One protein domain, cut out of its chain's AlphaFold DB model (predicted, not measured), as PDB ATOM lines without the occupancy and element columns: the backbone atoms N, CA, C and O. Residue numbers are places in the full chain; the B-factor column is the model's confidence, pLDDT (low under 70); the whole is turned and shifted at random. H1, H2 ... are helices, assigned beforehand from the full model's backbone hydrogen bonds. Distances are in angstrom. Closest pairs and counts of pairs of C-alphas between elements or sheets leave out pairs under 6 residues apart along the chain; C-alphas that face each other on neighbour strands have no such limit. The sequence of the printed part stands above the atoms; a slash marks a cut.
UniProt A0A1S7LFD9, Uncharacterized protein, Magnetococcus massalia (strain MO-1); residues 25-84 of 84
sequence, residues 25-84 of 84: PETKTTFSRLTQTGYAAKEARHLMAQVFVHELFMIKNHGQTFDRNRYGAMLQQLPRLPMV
ATOM      1  N   PRO A  25     160.208 162.549 151.969       92.69
ATOM      2  CA  PRO A  25     161.172 163.335 152.739       92.69
ATOM      3  C   PRO A  25     160.551 164.062 153.939       92.69
ATOM      4  O   PRO A  25     161.181 164.183 154.987       92.69
ATOM      5  N   GLU A  26     159.289 164.482 153.818       94.44
ATOM      6  CA  GLU A  26     158.506 165.140 154.861       94.44
ATOM      7  C   GLU A  26     158.388 164.274 156.126       94.44
ATOM      8  O   GLU A  26     158.471 164.792 157.243       94.44
ATOM      9  N   THR A  27     158.269 162.950 155.975       95.88
ATOM     10  CA  THR A  27     158.198 162.016 157.110       95.88
ATOM     11  C   THR A  27     159.517 161.917 157.854       95.88
ATOM     12  O   THR A  27     159.540 162.035 159.077       95.88
ATOM     13  N   LYS A  28     160.629 161.777 157.127       96.06
ATOM     14  CA  LYS A  28     161.963 161.695 157.725       96.06
ATOM     15  C   LYS A  28     162.303 162.989 158.461       96.06
ATOM     16  O   LYS A  28     162.715 162.936 159.616       96.06
ATOM     17  N   THR A  29     162.045 164.139 157.836       96.94
ATOM     18  CA  THR A  29     162.231 165.457 158.458       96.94
ATOM     19  C   THR A  29     161.374 165.615 159.713       96.94
ATOM     20  O   THR A  29     161.872 166.070 160.742       96.94
ATOM     21  N   THR A  30     160.108 165.196 159.670       97.38
ATOM     22  CA  THR A  30     159.202 165.272 160.827       97.38
ATOM     23  C   THR A  30     159.664 164.371 161.970       97.38
ATOM     24  O   THR A  30     159.729 164.823 163.112       97.38
ATOM     25  N   PHE A  31     160.057 163.131 161.673       97.75
ATOM     26  CA  PHE A  31     160.573 162.188 162.665       97.75
ATOM     27  C   PHE A  31     161.852 162.708 163.334       97.75
ATOM     28  O   PHE A  31     161.956 162.715 164.563       97.75
ATOM     29  N   SER A  32     162.808 163.202 162.540       97.06
ATOM     30  CA  SER A  32     164.030 163.823 163.056       97.06
ATOM     31  C   SER A  32     163.722 165.036 163.931       97.06
ATOM     32  O   SER A  32     164.255 165.134 165.030       97.06
ATOM     33  N   ARG A  33     162.810 165.919 163.506       97.56
ATOM     34  CA  ARG A  33     162.408 167.084 164.302       97.56
ATOM     35  C   ARG A  33     161.798 166.670 165.641       97.56
ATOM     36  O   ARG A  33     162.227 167.164 166.675       97.56
ATOM     37  N   LEU A  34     160.814 165.766 165.635       97.44
ATOM     38  CA  LEU A  34     160.127 165.326 166.856       97.44
ATOM     39  C   LEU A  34     161.109 164.696 167.853       97.44
ATOM     40  O   LEU A  34     161.122 165.065 169.027       97.44
ATOM     41  N   THR A  35     161.985 163.811 167.381       97.44
ATOM     42  CA  THR A  35     162.994 163.168 168.236       97.44
ATOM     43  C   THR A  35     164.028 164.160 168.774       97.44
ATOM     44  O   THR A  35     164.343 164.118 169.961       97.44
ATOM     45  N   GLN A  36     164.484 165.120 167.963       97.44
ATOM     46  CA  GLN A  36     165.380 166.198 168.410       97.44
ATOM     47  C   GLN A  36     164.735 167.123 169.450       97.44
ATOM     48  O   GLN A  36     165.427 167.637 170.323       97.44
ATOM     49  N   THR A  37     163.415 167.311 169.393       94.50
ATOM     50  CA  THR A  37     162.663 168.082 170.399       94.50
ATOM     51  C   THR A  37     162.353 167.302 171.684       94.50
ATOM     52  O   THR A  37     161.708 167.846 172.575       94.50
ATOM     53  N   GLY A  38     162.811 166.048 171.801       95.94
ATOM     54  CA  GLY A  38     162.714 165.247 173.026       95.94
ATOM     55  C   GLY A  38     161.620 164.176 173.031       95.94
ATOM     56  O   GLY A  38     161.454 163.493 174.039       95.94
ATOM     57  N   TYR A  39     160.888 163.979 171.930       97.00
ATOM     58  CA  TYR A  39     159.922 162.881 171.840       97.00
ATOM     59  C   TYR A  39     160.638 161.540 171.676       97.00
ATOM     60  O   TYR A  39     161.527 161.387 170.834       97.00
ATOM     61  N   ALA A  40     160.199 160.525 172.423       97.31
ATOM     62  CA  ALA A  40     160.652 159.159 172.194       97.31
ATOM     63  C   ALA A  40     160.280 158.707 170.771       97.31
ATOM     64  O   ALA A  40     159.207 159.038 170.261       97.31
ATOM     65  N   ALA A  41     161.136 157.904 170.134       96.56
ATOM     66  CA  ALA A  41     160.931 157.461 168.752       96.56
ATOM     67  C   ALA A  41     159.562 156.788 168.529       96.56
ATOM     68  O   ALA A  41     158.923 157.007 167.500       96.56
ATOM     69  N   LYS A  42     159.097 156.004 169.511       95.81
ATOM     70  CA  LYS A  42     157.781 155.354 169.484       95.81
ATOM     71  C   LYS A  42     156.630 156.368 169.491       95.81
ATOM     72  O   LYS A  42     155.692 156.211 168.712       95.81
ATOM     73  N   GLU A  43     156.729 157.404 170.321       95.69
ATOM     74  CA  GLU A  43     155.731 158.477 170.420       95.69
ATOM     75  C   GLU A  43     155.708 159.330 169.149       95.69
ATOM     76  O   GLU A  43     154.644 159.622 168.611       95.69
ATOM     77  N   ALA A  44     156.880 159.653 168.595       97.06
ATOM     78  CA  ALA A  44     156.981 160.366 167.323       97.06
ATOM     79  C   ALA A  44     156.297 159.592 166.179       97.06
ATOM     80  O   ALA A  44     155.520 160.171 165.420       97.06
ATOM     81  N   ARG A  45     156.531 158.275 166.086       96.75
ATOM     82  CA  ARG A  45     155.876 157.408 165.091       96.75
ATOM     83  C   ARG A  45     154.369 157.317 165.310       96.75
ATOM     84  O   ARG A  45     153.630 157.363 164.334       96.75
ATOM     85  N   HIS A  46     153.905 157.267 166.561       95.75
ATOM     86  CA  HIS A  46     152.473 157.297 166.877       95.75
ATOM     87  C   HIS A  46     151.800 158.589 166.408       95.75
ATOM     88  O   HIS A  46     150.787 158.521 165.715       95.75
ATOM     89  N   LEU A  47     152.388 159.750 166.709       95.94
ATOM     90  CA  LEU A  47     151.874 161.047 166.261       95.94
ATOM     91  C   LEU A  47     151.781 161.125 164.730       95.94
ATOM     92  O   LEU A  47     150.780 161.577 164.176       95.94
ATOM     93  N   MET A  48     152.811 160.646 164.033       96.81
ATOM     94  CA  MET A  48     152.824 160.597 162.570       96.81
ATOM     95  C   MET A  48     151.788 159.609 162.012       96.81
ATOM     96  O   MET A  48     151.113 159.916 161.031       96.81
ATOM     97  N   ALA A  49     151.607 158.451 162.652       95.81
ATOM     98  CA  ALA A  49     150.619 157.455 162.245       95.81
ATOM     99  C   ALA A  49     149.183 157.978 162.390       95.81
ATOM    100  O   ALA A  49     148.355 157.711 161.524       95.81
ATOM    101  N   GLN A  50     148.890 158.786 163.412       94.75
ATOM    102  CA  GLN A  50     147.583 159.439 163.554       94.75
ATOM    103  C   GLN A  50     147.285 160.392 162.386       94.75
ATOM    104  O   GLN A  50     146.176 160.381 161.852       94.75
ATOM    105  N   VAL A  51     148.282 161.162 161.935       95.56
ATOM    106  CA  VAL A  51     148.161 162.017 160.741       95.56
ATOM    107  C   VAL A  51     147.882 161.183 159.490       95.56
ATOM    108  O   VAL A  51     147.016 161.529 158.688       95.56
ATOM    109  N   PHE A  52     148.576 160.057 159.330       95.00
ATOM    110  CA  PHE A  52     148.360 159.164 158.195       95.00
ATOM    111  C   PHE A  52     146.972 158.506 158.231       95.00
ATOM    112  O   PHE A  52     146.286 158.456 157.213       95.00
ATOM    113  N   VAL A  53     146.504 158.072 159.404       93.75
ATOM    114  CA  VAL A  53     145.144 157.541 159.587       93.75
ATOM    115  C   VAL A  53     144.088 158.589 159.242       93.75
ATOM    116  O   VAL A  53     143.102 158.241 158.594       93.75
ATOM    117  N   HIS A  54     144.288 159.854 159.621       91.94
ATOM    118  CA  HIS A  54     143.387 160.940 159.234       91.94
ATOM    119  C   HIS A  54     143.307 161.085 157.707       91.94
ATOM    120  O   HIS A  54     142.214 161.117 157.147       91.94
ATOM    121  N   GLU A  55     144.445 161.079 157.012       93.12
ATOM    122  CA  GLU A  55     144.485 161.145 155.546       93.12
ATOM    123  C   GLU A  55     143.754 159.954 154.896       93.12
ATOM    124  O   GLU A  55     142.924 160.131 154.002       93.12
ATOM    125  N   LEU A  56     143.978 158.733 155.398       91.62
ATOM    126  CA  LEU A  56     143.268 157.535 154.937       91.62
ATOM    127  C   LEU A  56     141.761 157.598 155.221       91.62
ATOM    128  O   LEU A  56     140.956 157.127 154.414       91.62
ATOM    129  N   PHE A  57     141.362 158.180 156.353       90.38
ATOM    130  CA  PHE A  57     139.961 158.416 156.687       90.38
ATOM    131  C   PHE A  57     139.321 159.402 155.705       90.38
ATOM    132  O   PHE A  57     138.202 159.154 155.249       90.38
ATOM    133  N   MET A  58     140.028 160.473 155.333       89.31
ATOM    134  CA  MET A  58     139.545 161.447 154.352       89.31
ATOM    135  C   MET A  58     139.308 160.804 152.983       89.31
ATOM    136  O   MET A  58     138.250 160.992 152.384       89.31
ATOM    137  N   ILE A  59     140.243 159.969 152.531       91.50
ATOM    138  CA  ILE A  59     140.104 159.195 151.291       91.50
ATOM    139  C   ILE A  59     138.879 158.285 151.358       91.50
ATOM    140  O   ILE A  59     138.019 158.307 150.477       91.50
ATOM    141  N   LYS A  60     138.776 157.497 152.432       88.56
ATOM    142  CA  LYS A  60     137.747 156.465 152.570       88.56
ATOM    143  C   LYS A  60     136.337 157.041 152.691       88.56
ATOM    144  O   LYS A  60     135.419 156.497 152.087       88.56
ATOM    145  N   ASN A  61     136.149 158.086 153.494       90.38
ATOM    146  CA  ASN A  61     134.813 158.578 153.842       90.38
ATOM    147  C   ASN A  61     134.354 159.750 152.979       90.38
ATOM    148  O   ASN A  61     133.153 159.945 152.822       90.38
ATOM    149  N   HIS A  62     135.288 160.511 152.408       90.06
ATOM    150  CA  HIS A  62     134.965 161.663 151.568       90.06
ATOM    151  C   HIS A  62     135.290 161.430 150.086       90.06
ATOM    152  O   HIS A  62     135.156 162.355 149.292       90.06
ATOM    153  N   GLY A  63     135.717 160.217 149.703       89.69
ATOM    154  CA  GLY A  63     136.033 159.869 148.312       89.69
ATOM    155  C   GLY A  63     137.191 160.681 147.730       89.69
ATOM    156  O   GLY A  63     137.288 160.841 146.516       89.69
ATOM    157  N   GLN A  64     138.037 161.241 148.593       91.12
ATOM    158  CA  GLN A  64     139.168 162.061 148.181       91.12
ATOM    159  C   GLN A  64     140.331 161.181 147.721       91.12
ATOM    160  O   GLN A  64     140.456 160.026 148.118       91.12
ATOM    161  N   THR A  65     141.217 161.731 146.902       92.75
ATOM    162  CA  THR A  65     142.517 161.116 146.620       92.75
ATOM    163  C   THR A  65     143.513 161.458 147.722       92.75
ATOM    164  O   THR A  65     143.368 162.490 148.374       92.75
ATOM    165  N   PHE A  66     144.547 160.632 147.895       92.00
ATOM    166  CA  PHE A  66     145.657 160.962 148.792       92.00
ATOM    167  C   PHE A  66     146.311 162.281 148.371       92.00
ATOM    168  O   PHE A  66     146.820 162.391 147.253       92.00
ATOM    169  N   ASP A  67     146.310 163.264 149.267       93.62
ATOM    170  CA  ASP A  67     146.903 164.575 149.035       93.62
ATOM    171  C   ASP A  67     148.222 164.690 149.804       93.62
ATOM    172  O   ASP A  67     148.267 164.888 151.022       93.62
ATOM    173  N   ARG A  68     149.327 164.592 149.059       92.00
ATOM    174  CA  ARG A  68     150.679 164.694 149.615       92.00
ATOM    175  C   ARG A  68     150.940 166.049 150.274       92.00
ATOM    176  O   ARG A  68     151.625 166.090 151.295       92.00
ATOM    177  N   ASN A  69     150.417 167.138 149.715       93.56
ATOM    178  CA  ASN A  69     150.649 168.479 150.244       93.56
ATOM    179  C   ASN A  69     149.912 168.653 151.571       93.56
ATOM    180  O   ASN A  69     150.504 169.117 152.545       93.56
ATOM    181  N   ARG A  70     148.651 168.207 151.637       92.75
ATOM    182  CA  ARG A  70     147.878 168.194 152.884       92.75
ATOM    183  C   ARG A  70     148.549 167.321 153.941       92.75
ATOM    184  O   ARG A  70     148.756 167.777 155.063       92.75
ATOM    185  N   TYR A  71     148.939 166.101 153.577       94.81
ATOM    186  CA  TYR A  71     149.639 165.181 154.472       94.81
ATOM    187  C   TYR A  71     150.938 165.789 155.024       94.81
ATOM    188  O   TYR A  71     151.140 165.823 156.239       94.81
ATOM    189  N   GLY A  72     151.781 166.357 154.156       95.25
ATOM    190  CA  GLY A  72     153.011 167.043 154.554       95.25
ATOM    191  C   GLY A  72     152.758 168.238 155.478       95.25
ATOM    192  O   GLY A  72     153.450 168.392 156.485       95.25
ATOM    193  N   ALA A  73     151.735 169.047 155.195       94.69
ATOM    194  CA  ALA A  73     151.357 170.182 156.034       94.69
ATOM    195  C   ALA A  73     150.874 169.746 157.429       94.69
ATOM    196  O   ALA A  73     151.214 170.387 158.425       94.69
ATOM    197  N   MET A  74     150.128 168.641 157.531       95.12
ATOM    198  CA  MET A  74     149.708 168.081 158.822       95.12
ATOM    199  C   MET A  74     150.899 167.533 159.621       95.12
ATOM    200  O   MET A  74     151.023 167.810 160.813       95.12
ATOM    201  N   LEU A  75     151.827 166.824 158.967       96.31
ATOM    202  CA  LEU A  75     153.071 166.364 159.599       96.31
ATOM    203  C   LEU A  75     153.897 167.537 160.142       96.31
ATOM    204  O   LEU A  75     154.441 167.476 161.248       96.31
ATOM    205  N   GLN A  76     153.959 168.645 159.404       94.81
ATOM    206  CA  GLN A  76     154.683 169.834 159.837       94.81
ATOM    207  C   GLN A  76     154.106 170.467 161.109       94.81
ATOM    208  O   GLN A  76     154.881 171.043 161.870       94.81
ATOM    209  N   GLN A  77     152.806 170.316 161.367       94.44
ATOM    210  CA  GLN A  77     152.132 170.876 162.542       94.44
ATOM    211  C   GLN A  77     152.331 170.047 163.818       94.44
ATOM    212  O   GLN A  77     152.145 170.568 164.919       94.44
ATOM    213  N   LEU A  78     152.769 168.787 163.711       95.12
ATOM    214  CA  LEU A  78     153.088 167.968 164.882       95.12
ATOM    215  C   LEU A  78     154.165 168.627 165.763       95.12
ATOM    216  O   LEU A  78     155.175 169.108 165.238       95.12
ATOM    217  N   PRO A  79     154.009 168.608 167.100       92.38
ATOM    218  CA  PRO A  79     152.992 167.882 167.878       92.38
ATOM    219  C   PRO A  79     151.699 168.680 168.138       92.38
ATOM    220  O   PRO A  79     150.799 168.186 168.807       92.38
ATOM    221  N   ARG A  80     151.595 169.919 167.643       82.50
ATOM    222  CA  ARG A  80     150.506 170.866 167.930       82.50
ATOM    223  C   ARG A  80     149.275 170.637 167.046       82.50
ATOM    224  O   ARG A  80     148.734 171.589 166.492       82.50
ATOM    225  N   LEU A  81     148.834 169.389 166.894       70.00
ATOM    226  CA  LEU A  81     147.537 169.120 166.273       70.00
ATOM    227  C   LEU A  81     146.453 169.129 167.355       70.00
ATOM    228  O   LEU A  81     146.558 168.356 168.309       70.00
ATOM    229  N   PRO A  82     145.402 169.954 167.230       51.22
ATOM    230  CA  PRO A  82     144.202 169.754 168.013       51.22
ATOM    231  C   PRO A  82     143.491 168.534 167.412       51.22
ATOM    232  O   PRO A  82     142.839 168.631 166.379       51.22
ATOM    233  N   MET A  83     143.681 167.353 168.005       55.81
ATOM    234  CA  MET A  83     142.809 166.213 167.714       55.81
ATOM    235  C   MET A  83     141.503 166.434 168.479       55.81
ATOM    236  O   MET A  83     141.326 165.896 169.569       55.81
ATOM    237  N   VAL A  84     140.652 167.310 167.941       41.31
ATOM    238  CA  VAL A  84     139.264 167.537 168.377       41.31
ATOM    239  C   VAL A  84     138.340 167.275 167.205       41.31
ATOM    240  O   VAL A  84     138.655 167.773 166.102       41.31
TER     241      VAL A  84
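AT A GLANCE: This is residues 25 to 84 of the 84 residues of an uncharacterized protein of Magnetococcus massalia (strain MO-1) (UniProt A0A1S7LFD9). One long helix, H2, makes the long axis, and two shorter helices, H1 and H3, lie side by side and slantwise across it, H1 at its first part and H3 further along. Past residue 55 H2 reaches beyond its contacts with both, and the link of residues 63 to 67 folds back to H3. The three form an up-and-down bundle, each running against the one before it. The printed part has 60 residues, with three named helices in the order H1, H2, H3 and no named strand, and its class is all helix. It is compact, with a radius of gyration of the C-alphas of 11.7 A and spans of 37 by 24 by 16 A.

IN THESE COORDINATES: Find C-alpha 25 at (161.172, 163.335, 152.739); there H1, residues 25 to 36, begins and runs 16.5 A. Go on to C-alpha 41 at (160.931, 157.461, 168.752), where H2, residues 41 to 62, sets out over 31.4 A. H3, residues 68 to 77, covers 14.4 A and ends at C-alpha 77, (152.132, 170.876, 162.542).

HOW THE PARTS SIT: Look first at the hairpin of H1 and H2: H2 touches H1 with residues 41 to 48 alone, and the closest C-alphas, of Leu 34 and Ala 44, are 5.9 A apart. Their tilt is steep, 38 degrees, opposite ways. H2 and H3 form the second hairpin, at a steep tilt of 41 degrees, opposite ways. Here H2 touches with residues 48 to 55 alone; the closest C-alphas, of Met 48 and Leu 75, are 6.5 A apart. H1 touches H3 with residues 26 to 30 alone, at a shallow tilt of 9 degrees, the same way; the closest C-alphas, of Glu 26 and Gly 72, are 5.8 A apart. In H1, H2 and H3 every O i to N i+4 pair is within hydrogen-bond range.

THE WHOLE: The C-alphas farthest apart, of Gly 38 and Gly 63, stand 36.8 A from each other. The printed part has no cut, and both links between helices are tight. Look at residues 82 to 84, which end the chain, for pLDDT under 70; the mean of the printed part is 91.6.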